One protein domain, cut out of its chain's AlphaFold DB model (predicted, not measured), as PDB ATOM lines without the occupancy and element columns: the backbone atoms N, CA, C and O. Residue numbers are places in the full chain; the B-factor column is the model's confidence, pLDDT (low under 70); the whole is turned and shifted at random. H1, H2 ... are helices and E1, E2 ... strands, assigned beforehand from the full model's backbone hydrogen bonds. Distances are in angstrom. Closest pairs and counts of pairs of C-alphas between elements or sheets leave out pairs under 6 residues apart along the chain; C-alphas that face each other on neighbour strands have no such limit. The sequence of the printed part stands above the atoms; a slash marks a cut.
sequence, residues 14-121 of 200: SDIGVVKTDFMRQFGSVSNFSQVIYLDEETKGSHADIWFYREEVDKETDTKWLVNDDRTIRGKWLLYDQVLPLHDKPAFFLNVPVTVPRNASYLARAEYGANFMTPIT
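Overview. This is residues 14 to 121 of the 200 residues of an uncharacterized protein of Phytophthora kernoviae (UniProt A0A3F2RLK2). A curled sheet of four strands is built along one long strand, E2, which pairs with E1 over its first part and with the short strand E3 over its last; E4 follows beside E3. Small helices H1 and H3 pack on the same face, H4 grazes the sheet near its E4 edge, the little hairpin E5 and E6 lies apart from the sheet, and the loop at residues 40 to 45 sticks out. The printed part has 108 residues, with four named helices and six named strands in the order E1 H1 H2 E2 E3 E4 H3 E5 E6 H4; the larger sheet is mixed, order E1 E2 E3 E4, and the class is mixed, helices and strands. It is only just loose, close to compact, with a radius of gyration of the C-alphas of 15.7 A and spans of 49 by 42 by 31 A.

Arrangement. E2, residues 48 to 57, is parallel to E1, residues 14 to 19, at 27 degrees; N 18 and O 51 are 2.9 A apart, within hydrogen-bond range. E2 and E3, residues 64 to 67, form an antiparallel hairpin with N 56 and O 65 at 2.9 A. E3 and E4, residues 77 to 79, form another, with N 66 and O 78 at 2.8 A; E2 E3 E4 is a meander, each strand the antiparallel neighbour of the one before. H1, residues 20 to 27, and H2, residues 30 to 34, stand between E1 and E2 in a strand-helix-strand unit, two parallel neighbour strands joined through helices, with a right-handed crossover. H1 is on the sheet at a height of 7.3 A, over none of its strands; its closest C-alpha to E2 is that of Lys 20, 5.2 A from Phe 52. H2 is not on the sheet. H3, residues 80 to 83, is on the same face as H1. H3 touches H4, residues 104 to 112, closest at the C-alphas of Gln 82 and Tyr 106, 7.0 A. E5, residues 91 to 93, and E6, residues 96 to 98, form a hairpin with N 91 and O 98 at 2.9 A. In H1, H2 and H4 every O i to N i+4 pair is within hydrogen-bond range; H3 is too short for one.

Along the chain. E1 begins at C-alpha 14 (-17.239, -82.767, 83.884) and is 16.9 A long. E2 is 29.1 A long and ends at C-alpha 57 (-45.901, -80.470, 80.196). H1 is 10.5 A long, and H4, 11.8 A long, ends at C-alpha 112 (-23.135, -72.614, 73.570).

Size, cuts and confidence. The C-alphas of Glu 42 and Glu 60, the two farthest apart, are 51.9 A apart. The printed part has no cut. The link from H2 to E2 is long, 13 residues. The mean pLDDT of the printed part is 87.2, and residues 38 to 46 and 119 to 121 are under 70.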
ATOM      1  N   SER A  14     -16.380 -82.073  84.843       79.00
ATOM      2  CA  SER A  14     -17.239 -82.767  83.884       79.00
ATOM      3  C   SER A  14     -18.693 -82.613  84.289       79.00
ATOM      4  O   SER A  14     -19.061 -82.954  85.405       79.00
ATOM      5  N   ASP A  15     -19.523 -82.152  83.368       85.12
ATOM      6  CA  ASP A  15     -20.942 -81.924  83.614       85.12
ATOM      7  C   ASP A  15     -21.796 -83.087  83.112       85.12
ATOM      8  O   ASP A  15     -21.647 -83.537  81.971       85.12
ATOM      9  N   ILE A  16     -22.748 -83.543  83.927       89.31
ATOM     10  CA  ILE A  16     -23.760 -84.518  83.512       89.31
ATOM     11  C   ILE A  16     -25.174 -83.998  83.767       89.31
ATOM     12  O   ILE A  16     -25.508 -83.530  84.850       89.31
ATOM     13  N   GLY A  17     -26.033 -84.103  82.754       91.94
ATOM     14  CA  GLY A  17     -27.460 -83.804  82.871       91.94
ATOM     15  C   GLY A  17     -28.257 -85.054  83.232       91.94
ATOM     16  O   GLY A  17     -28.099 -86.093  82.592       91.94
ATOM     17  N   VAL A  18     -29.133 -84.957  84.233       93.75
ATOM     18  CA  VAL A  18     -29.946 -86.084  84.710       93.75
ATOM     19  C   VAL A  18     -31.396 -85.655  84.910       93.75
ATOM     20  O   VAL A  18     -31.676 -84.590  85.460       93.75
ATOM     21  N   VAL A  19     -32.342 -86.506  84.507       95.81
ATOM     22  CA  VAL A  19     -33.758 -86.308  84.837       95.81
ATOM     23  C   VAL A  19     -33.958 -86.598  86.326       95.81
ATOM     24  O   VAL A  19     -33.702 -87.703  86.808       95.81
ATOM     25  N   LYS A  20     -34.419 -85.597  87.080       95.06
ATOM     26  CA  LYS A  20     -34.539 -85.655  88.542       95.06
ATOM     27  C   LYS A  20     -35.423 -86.810  89.011       95.06
ATOM     28  O   LYS A  20     -35.095 -87.463  89.996       95.06
ATOM     29  N   THR A  21     -36.539 -87.058  88.331       95.19
ATOM     30  CA  THR A  21     -37.480 -88.139  88.665       95.19
ATOM     31  C   THR A  21     -36.818 -89.512  88.553       95.19
ATOM     32  O   THR A  21     -36.944 -90.318  89.475       95.19
ATOM     33  N   ASP A  22     -36.047 -89.747  87.492       94.19
ATOM     34  CA  ASP A  22     -35.309 -90.995  87.289       94.19
ATOM     35  C   ASP A  22     -34.178 -91.163  88.311       94.19
ATOM     36  O   ASP A  22     -34.049 -92.228  88.915       94.19
ATOM     37  N   PHE A  23     -33.425 -90.095  88.596       94.25
ATOM     38  CA  PHE A  23     -32.389 -90.114  89.635       94.25
ATOM     39  C   PHE A  23     -32.962 -90.487  91.005       94.25
ATOM     40  O   PHE A  23     -32.441 -91.365  91.696       94.25
ATOM     41  N   MET A  24     -34.060 -89.837  91.398       95.38
ATOM     42  CA  MET A  24     -34.709 -90.095  92.682       95.38
ATOM     43  C   MET A  24     -35.308 -91.499  92.736       95.38
ATOM     44  O   MET A  24     -35.266 -92.129  93.788       95.38
ATOM     45  N   ARG A  25     -35.814 -92.027  91.616       96.06
ATOM     46  CA  ARG A  25     -36.282 -93.415  91.535       96.06
ATOM     47  C   ARG A  25     -35.143 -94.415  91.736       96.06
ATOM     48  O   ARG A  25     -35.356 -95.434  92.383       96.06
ATOM     49  N   GLN A  26     -33.962 -94.134  91.190       94.12
ATOM     50  CA  GLN A  26     -32.820 -95.044  91.249       94.12
ATOM     51  C   GLN A  26     -32.093 -95.010  92.599       94.12
ATOM     52  O   GLN A  26     -31.767 -96.061  93.142       94.12
ATOM     53  N   PHE A  27     -31.834 -93.819  93.144       93.88
ATOM     54  CA  PHE A  27     -30.984 -93.657  94.330       93.88
ATOM     55  C   PHE A  27     -31.755 -93.246  95.591       93.88
ATOM     56  O   PHE A  27     -31.240 -93.357  96.704       93.88
ATOM     57  N   GLY A  28     -32.985 -92.747  95.457       93.62
ATOM     58  CA  GLY A  28     -33.813 -92.260  96.566       93.62
ATOM     59  C   GLY A  28     -33.379 -90.908  97.142       93.62
ATOM     60  O   GLY A  28     -34.227 -90.133  97.574       93.62
ATOM     61  N   SER A  29     -32.080 -90.592  97.151       91.50
ATOM     62  CA  SER A  29     -31.548 -89.292  97.572       91.50
ATOM     63  C   SER A  29     -30.117 -89.057  97.072       91.50
ATOM     64  O   SER A  29     -29.399 -89.999  96.736       91.50
ATOM     65  N   VAL A  30     -29.669 -87.796  97.102       88.62
ATOM     66  CA  VAL A  30     -28.260 -87.431  96.851       88.62
ATOM     67  C   VAL A  30     -27.326 -88.026  97.915       88.62
ATOM     68  O   VAL A  30     -26.213 -88.422  97.594       88.62
ATOM     69  N   SER A  31     -27.784 -88.154  99.167       88.81
ATOM     70  CA  SER A  31     -26.999 -88.771 100.247       88.81
ATOM     71  C   SER A  31     -26.685 -90.238  99.941       88.81
ATOM     72  O   SER A  31     -25.529 -90.648  99.983       88.81
ATOM     73  N   ASN A  32     -27.691 -91.011  99.525       90.12
ATOM     74  CA  ASN A  32     -27.495 -92.402  99.113       90.12
ATOM     75  C   ASN A  32     -26.584 -92.500  97.886       90.12
ATOM     76  O   ASN A  32     -25.709 -93.356  97.837       90.12
ATOM     77  N   PHE A  33     -26.759 -91.600  96.913       89.38
ATOM     78  CA  PHE A  33     -25.876 -91.535  95.754       89.38
ATOM     79  C   PHE A  33     -24.419 -91.276  96.166       89.38
ATOM     80  O   PHE A  33     -23.522 -91.953  95.679       89.38
ATOM     81  N   SER A  34     -24.172 -90.383  97.129       84.00
ATOM     82  CA  SER A  34     -22.816 -90.066  97.601       84.00
ATOM     83  C   SER A  34     -22.063 -91.268  98.190       84.00
ATOM     84  O   SER A  34     -20.839 -91.286  98.162       84.00
ATOM     85  N   GLN A  35     -22.780 -92.292  98.670       82.38
ATOM     86  CA  GLN A  35     -22.179 -93.529  99.184       82.38
ATOM     87  C   GLN A  35     -21.678 -94.465  98.078       82.38
ATOM     88  O   GLN A  35     -20.858 -95.339  98.353       82.38
ATOM     89  N   VAL A  36     -22.182 -94.318  96.848       81.12
ATOM     90  CA  VAL A  36     -21.797 -95.162  95.708       81.12
ATOM     91  C   VAL A  36     -20.834 -94.467  94.748       81.12
ATOM     92  O   VAL A  36     -20.245 -95.139  93.903       81.12
ATOM     93  N   ILE A  37     -20.641 -93.148  94.869       77.38
ATOM     94  CA  ILE A  37     -19.601 -92.450  94.108       77.38
ATOM     95  C   ILE A  37     -18.256 -92.682  94.792       77.38
ATOM     96  O   ILE A  37     -18.092 -92.415  95.982       77.38
ATOM     97  N   TYR A  38     -17.278 -93.154  94.028       66.25
ATOM     98  CA  TYR A  38     -15.907 -93.274  94.498       66.25
ATOM     99  C   TYR A  38     -15.124 -92.034  94.067       66.25
ATOM    100  O   TYR A  38     -14.972 -91.781  92.871       66.25
ATOM    101  N   LEU A  39     -14.642 -91.256  95.034       62.53
ATOM    102  CA  LEU A  39     -13.644 -90.219  94.792       62.53
ATOM    103  C   LEU A  39     -12.278 -90.823  95.102       62.53
ATOM    104  O   LEU A  39     -11.977 -91.118  96.256       62.53
ATOM    105  N   ASP A  40     -11.470 -91.017  94.067       63.88
ATOM    106  CA  ASP A  40     -10.071 -91.398  94.227       63.88
ATOM    107  C   ASP A  40      -9.313 -90.245  94.908       63.88
ATOM    108  O   ASP A  40      -9.373 -89.098  94.444       63.88
ATOM    109  N   GLU A  41      -8.608 -90.530  96.008       61.88
ATOM    110  CA  GLU A  41      -7.812 -89.536  96.735       61.88
ATOM    111  C   GLU A  41      -6.748 -88.872  95.847       61.88
ATOM    112  O   GLU A  41      -6.438 -87.697  96.060       61.88
ATOM    113  N   GLU A  42      -6.243 -89.558  94.815       63.19
ATOM    114  CA  GLU A  42      -5.295 -88.982  93.852       63.19
ATOM    115  C   GLU A  42      -5.937 -87.910  92.954       63.19
ATOM    116  O   GLU A  42      -5.253 -87.029  92.427       63.19
ATOM    117  N   THR A  43      -7.266 -87.930  92.812       59.88
ATOM    118  CA  THR A  43      -8.031 -86.983  91.979       59.88
ATOM    119  C   THR A  43      -8.610 -85.804  92.759       59.88
ATOM    120  O   THR A  43      -9.310 -84.968  92.181       59.88
ATOM    121  N   LYS A  44      -8.292 -85.691  94.057       59.25
ATOM    122  CA  LYS A  44      -8.801 -84.661  94.974       59.25
ATOM    123  C   LYS A  44      -8.618 -83.248  94.397       59.25
ATOM    124  O   LYS A  44      -7.502 -82.761  94.235       59.25
ATOM    125  N   GLY A  45      -9.739 -82.599  94.079       60.16
ATOM    126  CA  GLY A  45      -9.807 -81.283  93.426       60.16
ATOM    127  C   GLY A  45     -10.392 -81.312  92.008       60.16
ATOM    128  O   GLY A  45     -10.865 -80.283  91.533       60.16
ATOM    129  N   SER A  46     -10.421 -82.475  91.353       67.00
ATOM    130  CA  SER A  46     -11.257 -82.704  90.168       67.00
ATOM    131  C   SER A  46     -12.675 -83.034  90.629       67.00
ATOM    132  O   SER A  46     -12.847 -83.780  91.592       67.00
ATOM    133  N   HIS A  47     -13.683 -82.482  89.965       73.25
ATOM    134  CA  HIS A  47     -15.082 -82.727  90.303       73.25
ATOM    135  C   HIS A  47     -15.915 -82.944  89.041       73.25
ATOM    136  O   HIS A  47     -15.444 -82.720  87.924       73.25
ATOM    137  N   ALA A  48     -17.125 -83.450  89.243       79.00
ATOM    138  CA  ALA A  48     -18.141 -83.545  88.217       79.00
ATOM    139  C   ALA A  48     -19.441 -82.965  88.770       79.00
ATOM    140  O   ALA A  48     -19.835 -83.307  89.890       79.00
ATOM    141  N   ASP A  49     -20.088 -82.118  87.982       84.94
ATOM    142  CA  ASP A  49     -21.339 -81.473  88.346       84.94
ATOM    143  C   ASP A  49     -22.525 -82.251  87.780       84.94
ATOM    144  O   ASP A  49     -22.502 -82.763  86.657       84.94
ATOM    145  N   ILE A  50     -23.578 -82.367  88.591       89.69
ATOM    146  CA  ILE A  50     -24.816 -83.056  88.220       89.69
ATOM    147  C   ILE A  50     -25.942 -82.038  88.121       89.69
ATOM    148  O   ILE A  50     -26.399 -81.480  89.119       89.69
ATOM    149  N   TRP A  51     -26.444 -81.865  86.907       92.44
ATOM    150  CA  TRP A  51     -27.513 -80.941  86.582       92.44
ATOM    151  C   TRP A  51     -28.856 -81.661  86.525       92.44
ATOM    152  O   TRP A  51     -29.119 -82.462  85.626       92.44
ATOM    153  N   PHE A  52     -29.738 -81.358  87.478       94.75
ATOM    154  CA  PHE A  52     -31.058 -81.980  87.558       94.75
ATOM    155  C   PHE A  52     -32.110 -81.236  86.736       94.75
ATOM    156  O   PHE A  52     -32.510 -80.125  87.079       94.75
ATOM    157  N   TYR A  53     -32.634 -81.903  85.710       96.56
ATOM    158  CA  TYR A  53     -33.769 -81.432  84.921       96.56
ATOM    159  C   TYR A  53     -35.074 -82.035  85.445       96.56
ATOM    160  O   TYR A  53     -35.137 -83.221  85.776       96.56
ATOM    161  N   ARG A  54     -36.136 -81.233  85.505       97.12
ATOM    162  CA  ARG A  54     -37.504 -81.712  85.751       97.12
ATOM    163  C   ARG A  54     -38.281 -81.767  84.444       97.12
ATOM    164  O   ARG A  54     -38.035 -80.973  83.544       97.12
ATOM    165  N   GLU A  55     -39.215 -82.699  84.358       97.00
ATOM    166  CA  GLU A  55     -40.136 -82.783  83.232       97.00
ATOM    167  C   GLU A  55     -41.334 -81.866  83.494       97.00
ATOM    168  O   GLU A  55     -41.965 -81.956  84.547       97.00
ATOM    169  N   GLU A  56     -41.658 -81.008  82.534       97.06
ATOM    170  CA  GLU A  56     -42.873 -80.194  82.536       97.06
ATOM    171  C   GLU A  56     -43.673 -80.452  81.259       97.06
ATOM    172  O   GLU A  56     -43.103 -80.762  80.213       97.06
ATOM    173  N   VAL A  57     -44.999 -80.350  81.347       97.00
ATOM    174  CA  VAL A  57     -45.901 -80.470  80.196       97.00
ATOM    175  C   VAL A  57     -46.722 -79.194  80.119       97.00
ATOM    176  O   VAL A  57     -47.410 -78.832  81.077       97.00
ATOM    177  N   ASP A  58     -46.627 -78.514  78.984       94.94
ATOM    178  CA  ASP A  58     -47.493 -77.392  78.657       94.94
ATOM    179  C   ASP A  58     -48.919 -77.911  78.427       94.94
ATOM    180  O   ASP A  58     -49.152 -78.773  77.585       94.94
ATOM    181  N   LYS A  59     -49.884 -77.388  79.186       94.44
ATOM    182  CA  LYS A  59     -51.281 -77.841  79.141       94.44
ATOM    183  C   LYS A  59     -52.024 -77.406  77.880       94.44
ATOM    184  O   LYS A  59     -53.045 -78.009  77.566       94.44
ATOM    185  N   GLU A  60     -51.568 -76.356  77.205       95.19
ATOM    186  CA  GLU A  60     -52.231 -75.832  76.008       95.19
ATOM    187  C   GLU A  60     -51.761 -76.558  74.750       95.19
ATOM    188  O   GLU A  60     -52.560 -76.864  73.867       95.19
ATOM    189  N   THR A  61     -50.462 -76.845  74.679       94.75
ATOM    190  CA  THR A  61     -49.829 -77.429  73.489       94.75
ATOM    191  C   THR A  61     -49.507 -78.917  73.628       94.75
ATOM    192  O   THR A  61     -49.088 -79.530  72.650       94.75
ATOM    193  N   ASP A  62     -49.666 -79.487  74.828       94.75
ATOM    194  CA  ASP A  62     -49.191 -80.827  75.213       94.75
ATOM    195  C   ASP A  62     -47.670 -81.016  75.005       94.75
ATOM    196  O   ASP A  62     -47.139 -82.127  74.979       94.75
ATOM    197  N   THR A  63     -46.926 -79.912  74.858       96.88
ATOM    198  CA  THR A  63     -45.482 -79.956  74.628       96.88
ATOM    199  C   THR A  63     -44.766 -80.321  75.918       96.88
ATOM    200  O   THR A  63     -44.931 -79.669  76.952       96.88
ATOM    201  N   LYS A  64     -43.903 -81.334  75.842       97.62
ATOM    202  CA  LYS A  64     -43.086 -81.783  76.966       97.62
ATOM    203  C   LYS A  64     -41.703 -81.132  76.949       97.62
ATOM    204  O   LYS A  64     -40.993 -81.163  75.941       97.62
ATOM    205  N   TRP A  65     -41.295 -80.613  78.098       97.81
ATOM    206  CA  TRP A  65     -40.052 -79.883  78.312       97.81
ATOM    207  C   TRP A  65     -39.205 -80.531  79.407       97.81
ATOM    208  O   TRP A  65     -39.721 -81.101  80.367       97.81
ATOM    209  N   LEU A  66     -37.889 -80.407  79.270       97.69
ATOM    210  CA  LEU A  66     -36.916 -80.586  80.338       97.69
ATOM    211  C   LEU A  66     -36.487 -79.202  80.818       97.69
ATOM    212  O   LEU A  66     -35.973 -78.405  80.030       97.69
ATOM    213  N   VAL A  67     -36.699 -78.933  82.104       97.44
ATOM    214  CA  VAL A  67     -36.501 -77.609  82.698       97.44
ATOM    215  C   VAL A  67     -35.445 -77.657  83.792       97.44
ATOM    216  O   VAL A  67     -35.470 -78.542  84.652       97.44
ATOM    217  N   ASN A  68     -34.524 -76.699  83.775       95.56
ATOM    218  CA  ASN A  68     -33.524 -76.500  84.818       95.56
ATOM    219  C   ASN A  68     -33.392 -75.006  85.132       95.56
ATOM    220  O   ASN A  68     -33.211 -74.195  84.226       95.56
ATOM    221  N   ASP A  69     -33.469 -74.642  86.412       91.56
ATOM    222  CA  ASP A  69     -33.427 -73.239  86.838       91.56
ATOM    223  C   ASP A  69     -32.015 -72.764  87.216       91.56
ATOM    224  O   ASP A  69     -31.811 -71.560  87.386       91.56
ATOM    225  N   ASP A  70     -31.016 -73.650  87.298       90.06
ATOM    226  CA  ASP A  70     -29.679 -73.310  87.792       90.06
ATOM    227  C   ASP A  70     -29.014 -72.237  86.941       90.06
ATOM    228  O   ASP A  70     -28.775 -72.443  85.752       90.06
ATOM    229  N   ARG A  71     -28.698 -71.088  87.548       86.69
ATOM    230  CA  ARG A  71     -28.180 -69.873  86.893       86.69
ATOM    231  C   ARG A  71     -26.989 -70.087  85.947       86.69
ATOM    232  O   ARG A  71     -26.782 -69.234  85.092       86.69
ATOM    233  N   THR A  72     -26.215 -71.154  86.116       83.00
ATOM    234  CA  THR A  72     -25.028 -71.453  85.301       83.00
ATOM    235  C   THR A  72     -25.372 -72.127  83.970       83.00
ATOM    236  O   THR A  72     -24.637 -71.960  82.997       83.00
ATOM    237  N   ILE A  73     -26.531 -72.787  83.888       87.88
ATOM    238  CA  ILE A  73     -27.045 -73.413  82.668       87.88
ATOM    239  C   ILE A  73     -27.737 -72.376  81.791       87.88
ATOM    240  O   ILE A  73     -28.547 -71.578  82.274       87.88
ATOM    241  N   ARG A  74     -27.463 -72.408  80.485       89.44
ATOM    242  CA  ARG A  74     -28.071 -71.499  79.505       89.44
ATOM    243  C   ARG A  74     -29.290 -72.132  78.835       89.44
ATOM    244  O   ARG A  74     -30.291 -71.446  78.635       89.44
ATOM    245  N   GLY A  75     -29.257 -73.435  78.562       90.25
ATOM    246  CA  GLY A  75     -30.377 -74.228  78.049       90.25
ATOM    247  C   GLY A  75     -31.403 -74.568  79.131       90.25
ATOM    248  O   GLY A  75     -31.587 -75.725  79.498       90.25
ATOM    249  N   LYS A  76     -32.088 -73.541  79.645       93.44
ATOM    250  CA  LYS A  76     -33.083 -73.650  80.729       93.44
ATOM    251  C   LYS A  76     -34.284 -74.521  80.384       93.44
ATOM    252  O   LYS A  76     -34.813 -75.197  81.257       93.44
ATOM    253  N   TRP A  77     -34.719 -74.455  79.129       95.81
ATOM    254  CA  TRP A  77     -35.907 -75.120  78.606       95.81
ATOM    255  C   TRP A  77     -35.518 -75.876  77.346       95.81
ATOM    256  O   TRP A  77     -35.146 -75.280  76.333       95.81
ATOM    257  N   LEU A  78     -35.576 -77.199  77.415       97.06
ATOM    258  CA  LEU A  78     -35.182 -78.085  76.328       97.06
ATOM    259  C   LEU A  78     -36.376 -78.940  75.925       97.06
ATOM    260  O   LEU A  78     -37.036 -79.518  76.784       97.06
ATOM    261  N   LEU A  79     -36.649 -79.044  74.626       97.62
ATOM    262  CA  LEU A  79     -37.687 -79.941  74.132       97.62
ATOM    263  C   LEU A  79     -37.343 -81.384  74.506       97.62
ATOM    264  O   LEU A  79     -36.247 -81.871  74.213       97.62
ATOM    265  N   TYR A  80     -38.283 -82.061  75.164       97.12
ATOM    266  CA  TYR A  80     -38.070 -83.408  75.679       97.12
ATOM    267  C   TYR A  80     -37.675 -84.380  74.567       97.12
ATOM    268  O   TYR A  80     -36.726 -85.141  74.719       97.12
ATOM    269  N   ASP A  81     -38.361 -84.316  73.430       96.62
ATOM    270  CA  ASP A  81     -38.185 -85.208  72.283       96.62
ATOM    271  C   ASP A  81     -36.903 -84.952  71.473       96.62
ATOM    272  O   ASP A  81     -36.535 -85.793  70.649       96.62
ATOM    273  N   GLN A  82     -36.220 -83.823  71.705       97.06
ATOM    274  CA  GLN A  82     -34.891 -83.523  71.162       97.06
ATOM    275  C   GLN A  82     -33.770 -84.086  72.041       97.06
ATOM    276  O   GLN A  82     -32.673 -84.355  71.550       97.06
ATOM    277  N   VAL A  83     -34.018 -84.269  73.337       96.00
ATOM    278  CA  VAL A  83     -33.013 -84.763  74.289       96.00
ATOM    279  C   VAL A  83     -33.179 -86.261  74.531       96.00
ATOM    280  O   VAL A  83     -32.194 -86.999  74.527       96.00
ATOM    281  N   LEU A  84     -34.420 -86.713  74.698       95.88
ATOM    282  CA  LEU A  84     -34.794 -88.061  75.103       95.88
ATOM    283  C   LEU A  84     -35.672 -88.767  74.056       95.88
ATOM    284  O   LEU A  84     -36.357 -88.118  73.261       95.88
ATOM    285  N   PRO A  85     -35.725 -90.113  74.094       95.12
ATOM    286  CA  PRO A  85     -34.775 -91.034  74.723       95.12
ATOM    287  C   PRO A  85     -33.336 -90.832  74.245       95.12
ATOM    288  O   PRO A  85     -33.104 -90.391  73.121       95.12
ATOM    289  N   LEU A  86     -32.383 -91.168  75.113       94.31
ATOM    290  CA  LEU A  86     -30.955 -91.171  74.790       94.31
ATOM    291  C   LEU A  86     -30.657 -92.182  73.671       94.31
ATOM    292  O   LEU A  86     -31.450 -93.085  73.406       94.31
ATOM    293  N   HIS A  87     -29.506 -92.045  73.017       92.00
ATOM    294  CA  HIS A  87     -29.061 -93.035  72.036       92.00
ATOM    295  C   HIS A  87     -28.843 -94.417  72.674       92.00
ATOM    296  O   HIS A  87     -28.160 -94.528  73.689       92.00
ATOM    297  N   ASP A  88     -29.338 -95.472  72.014       88.94
ATOM    298  CA  ASP A  88     -29.155 -96.864  72.459       88.94
ATOM    299  C   ASP A  88     -27.687 -97.310  72.414       88.94
ATOM    300  O   ASP A  88     -27.234 -98.123  73.218       88.94
ATOM    301  N   LYS A  89     -26.930 -96.790  71.439       88.25
ATOM    302  CA  LYS A  89     -25.497 -97.062  71.312       88.25
ATOM    303  C   LYS A  89     -24.717 -96.033  72.132       88.25
ATOM    304  O   LYS A  89     -24.884 -94.838  71.876       88.25
ATOM    305  N   PRO A  90     -23.839 -96.467  73.053       84.25
ATOM    306  CA  PRO A  90     -23.017 -95.541  73.811       84.25
ATOM    307  C   PRO A  90     -22.034 -94.823  72.883       84.25
ATOM    308  O   PRO A  90     -21.500 -95.406  71.933       84.25
ATOM    309  N   ALA A  91     -21.777 -93.555  73.183       86.75
ATOM    310  CA  ALA A  91     -20.558 -92.899  72.734       86.75
ATOM    311  C   ALA A  91     -19.438 -93.203  73.731       86.75
ATOM    312  O   ALA A  91     -19.670 -93.795  74.781       86.75
ATOM    313  N   PHE A  92     -18.223 -92.776  73.413       82.62
ATOM    314  CA  PHE A  92     -17.112 -92.845  74.350       82.62
ATOM    315  C   PHE A  92     -16.688 -91.431  74.720       82.62
ATOM    316  O   PHE A  92     -16.741 -90.525  73.889       82.62
ATOM    317  N   PHE A  93     -16.293 -91.246  75.970       79.50
ATOM    318  CA  PHE A  93     -15.633 -90.047  76.463       79.50
ATOM    319  C   PHE A  93     -14.522 -90.496  77.405       79.50
ATOM    320  O   PHE A  93     -14.787 -91.229  78.354       79.50
ATOM    321  N   LEU A  94     -13.271 -90.129  77.109       77.50
ATOM    322  CA  LEU A  94     -12.096 -90.597  77.867       77.50
ATOM    323  C   LEU A  94     -12.035 -92.133  78.008       77.50
ATOM    324  O   LEU A  94     -11.717 -92.658  79.072       77.50
ATOM    325  N   ASN A  95     -12.363 -92.856  76.933       78.00
ATOM    326  CA  ASN A  95     -12.471 -94.324  76.893       78.00
ATOM    327  C   ASN A  95     -13.540 -94.937  77.819       78.00
ATOM    328  O   ASN A  95     -13.606 -96.159  77.942       78.00
ATOM    329  N   VAL A  96     -14.409 -94.125  78.419       79.38
ATOM    330  CA  VAL A  96     -15.563 -94.588  79.195       79.38
ATOM    331  C   VAL A  96     -16.811 -94.521  78.311       79.38
ATOM    332  O   VAL A  96     -17.027 -93.499  77.650       79.38
ATOM    333  N   PRO A  97     -17.634 -95.584  78.247       85.88
ATOM    334  CA  PRO A  97     -18.902 -95.528  77.535       85.88
ATOM    335  C   PRO A  97     -19.861 -94.565  78.244       85.88
ATOM    336  O   PRO A  97     -20.086 -94.671  79.449       85.88
ATOM    337  N   VAL A  98     -20.447 -93.642  77.487       88.12
ATOM    338  CA  VAL A  98     -21.398 -92.639  77.978       88.12
ATOM    339  C   VAL A  98     -22.654 -92.622  77.119       88.12
ATOM    340  O   VAL A  98     -22.624 -92.901  75.916       88.12
ATOM    341  N   THR A  99     -23.778 -92.280  77.738       91.38
ATOM    342  CA  THR A  99     -25.025 -92.025  77.022       91.38
ATOM    343  C   THR A  99     -25.030 -90.605  76.469       91.38
ATOM    344  O   THR A  99     -24.428 -89.689  77.028       91.38
ATOM    345  N   VAL A 100     -25.691 -90.421  75.327       91.31
ATOM    346  CA  VAL A 100     -25.728 -89.138  74.616       91.31
ATOM    347  C   VAL A 100     -27.180 -88.786  74.297       91.31
ATOM    348  O   VAL A 100     -27.945 -89.689  73.937       91.31
ATOM    349  N   PRO A 101     -27.575 -87.503  74.400       93.69
ATOM    350  CA  PRO A 101     -28.897 -87.046  73.986       93.69
ATOM    351  C   PRO A 101     -29.209 -87.410  72.539       93.69
ATOM    352  O   PRO A 101     -28.313 -87.371  71.694       93.69
ATOM    353  N   ARG A 102     -30.489 -87.652  72.238       95.00
ATOM    354  CA  ARG A 102     -30.980 -87.938  70.880       95.00
ATOM    355  C   ARG A 102     -30.481 -86.936  69.840       95.00
ATOM    356  O   ARG A 102     -30.149 -87.309  68.717       95.00
ATOM    357  N   ASN A 103     -30.463 -85.656  70.203       94.94
ATOM    358  CA  ASN A 103     -29.931 -84.582  69.383       94.94
ATOM    359  C   ASN A 103     -28.895 -83.771  70.171       94.94
ATOM    360  O   ASN A 103     -29.154 -82.670  70.660       94.94
ATOM    361  N   ALA A 104     -27.675 -84.306  70.262       91.00
ATOM    362  CA  ALA A 104     -26.559 -83.631  70.929       91.00
ATOM    363  C   ALA A 104     -26.264 -82.225  70.367       91.00
ATOM    364  O   ALA A 104     -25.843 -81.338  71.105       91.00
ATOM    365  N   SER A 105     -26.512 -81.993  69.070       91.94
ATOM    366  CA  SER A 105     -26.291 -80.678  68.449       91.94
ATOM    367  C   SER A 105     -27.340 -79.648  68.861       91.94
ATOM    368  O   SER A 105     -27.006 -78.474  69.003       91.94
ATOM    369  N   TYR A 106     -28.592 -80.071  69.063       94.88
ATOM    370  CA  TYR A 106     -29.637 -79.216  69.628       94.88
ATOM    371  C   TYR A 106     -29.242 -78.746  71.030       94.88
ATOM    372  O   TYR A 106     -29.219 -77.543  71.281       94.88
ATOM    373  N   LEU A 107     -28.840 -79.682  71.900       92.06
ATOM    374  CA  LEU A 107     -28.426 -79.362  73.266       92.06
ATOM    375  C   LEU A 107     -27.198 -78.443  73.287       92.06
ATOM    376  O   LEU A 107     -27.216 -77.391  73.918       92.06
ATOM    377  N   ALA A 108     -26.153 -78.787  72.533       90.44
ATOM    378  CA  ALA A 108     -24.937 -77.981  72.474       90.44
ATOM    379  C   ALA A 108     -25.192 -76.572  71.913       90.44
ATOM    380  O   ALA A 108     -24.565 -75.609  72.347       90.44
ATOM    381  N   ARG A 109     -26.138 -76.422  70.977       92.19
ATOM    382  CA  ARG A 109     -26.558 -75.110  70.477       92.19
ATOM    383  C   ARG A 109     -27.345 -74.319  71.520       92.19
ATOM    384  O   ARG A 109     -27.167 -73.105  71.578       92.19
ATOM    385  N   ALA A 110     -28.194 -74.974  72.310       91.81
ATOM    386  CA  ALA A 110     -28.925 -74.324  73.395       91.81
ATOM    387  C   ALA A 110     -27.964 -73.770  74.463       91.81
ATOM    388  O   ALA A 110     -28.144 -72.644  74.917       91.81
ATOM    389  N   GLU A 111     -26.901 -74.511  74.793       88.62
ATOM    390  CA  GLU A 111     -25.904 -74.070  75.775       88.62
ATOM    391  C   GLU A 111     -24.900 -73.055  75.212       88.62
ATOM    392  O   GLU A 111     -24.637 -71.999  75.789       88.62
ATOM    393  N   TYR A 112     -24.314 -73.339  74.051       85.50
ATOM    394  CA  TYR A 112     -23.135 -72.614  73.570       85.50
ATOM    395  C   TYR A 112     -23.406 -71.743  72.333       85.50
ATOM    396  O   TYR A 112     -22.498 -71.062  71.848       85.50
ATOM    397  N   GLY A 113     -24.647 -71.718  71.840       88.75
ATOM    398  CA  GLY A 113     -25.068 -70.950  70.670       88.75
ATOM    399  C   GLY A 113     -24.759 -71.633  69.333       88.75
ATOM    400  O   GLY A 113     -24.208 -72.730  69.261       88.75
ATOM    401  N   ALA A 114     -25.112 -70.975  68.224       87.31
ATOM    402  CA  ALA A 114     -25.000 -71.547  66.874       87.31
ATOM    403  C   ALA A 114     -23.561 -71.911  66.457       87.31
ATOM    404  O   ALA A 114     -23.367 -72.836  65.671       87.31
ATOM    405  N   ASN A 115     -22.566 -71.226  67.023       83.75
ATOM    406  CA  ASN A 115     -21.147 -71.385  66.703       83.75
ATOM    407  C   ASN A 115     -20.407 -72.313  67.686       83.75
ATOM    408  O   ASN A 115     -19.193 -72.204  67.828       83.75
ATOM    409  N   PHE A 116     -21.113 -73.217  68.373       81.88
ATOM    410  CA  PHE A 116     -20.536 -74.075  69.421       81.88
ATOM    411  C   PHE A 116     -19.374 -74.972  68.956       81.88
ATOM    412  O   PHE A 116     -18.535 -75.360  69.762       81.88
ATOM    413  N   MET A 117     -19.308 -75.287  67.658       80.00
ATOM    414  CA  MET A 117     -18.220 -76.074  67.057       80.00
ATOM    415  C   MET A 117     -17.126 -75.223  66.412       80.00
ATOM    416  O   MET A 117     -16.123 -75.774  65.960       80.00
ATOM    417  N   THR A 118     -17.307 -73.906  66.329       76.56
ATOM    418  CA  THR A 118     -16.325 -73.018  65.712       76.56
ATOM    419  C   THR A 118     -15.118 -72.904  66.645       76.56
ATOM    420  O   THR A 118     -15.295 -72.505  67.795       76.56
ATOM    421  N   PRO A 119     -13.890 -73.237  66.203       63.75
ATOM    422  CA  PRO A 119     -12.699 -73.052  67.023       63.75
ATOM    423  C   PRO A 119     -12.529 -71.569  67.364       63.75
ATOM    424  O   PRO A 119     -12.309 -70.747  66.478       63.75
ATOM    425  N   ILE A 120     -12.640 -71.216  68.644       55.44
ATOM    426  CA  ILE A 120     -12.412 -69.847  69.108       55.44
ATOM    427  C   ILE A 120     -11.020 -69.800  69.734       55.44
ATOM    428  O   ILE A 120     -10.813 -70.288  70.839       55.44
ATOM    429  N   THR A 121     -10.059 -69.200  69.038       52.06
ATOM    430  CA  THR A 121      -8.709 -68.941  69.567       52.06
ATOM    431  C   THR A 121      -8.662 -67.755  70.540       52.06
ATOM    432  O   THR A 121      -7.626 -67.509  71.146       52.06
TER     433      THR A 121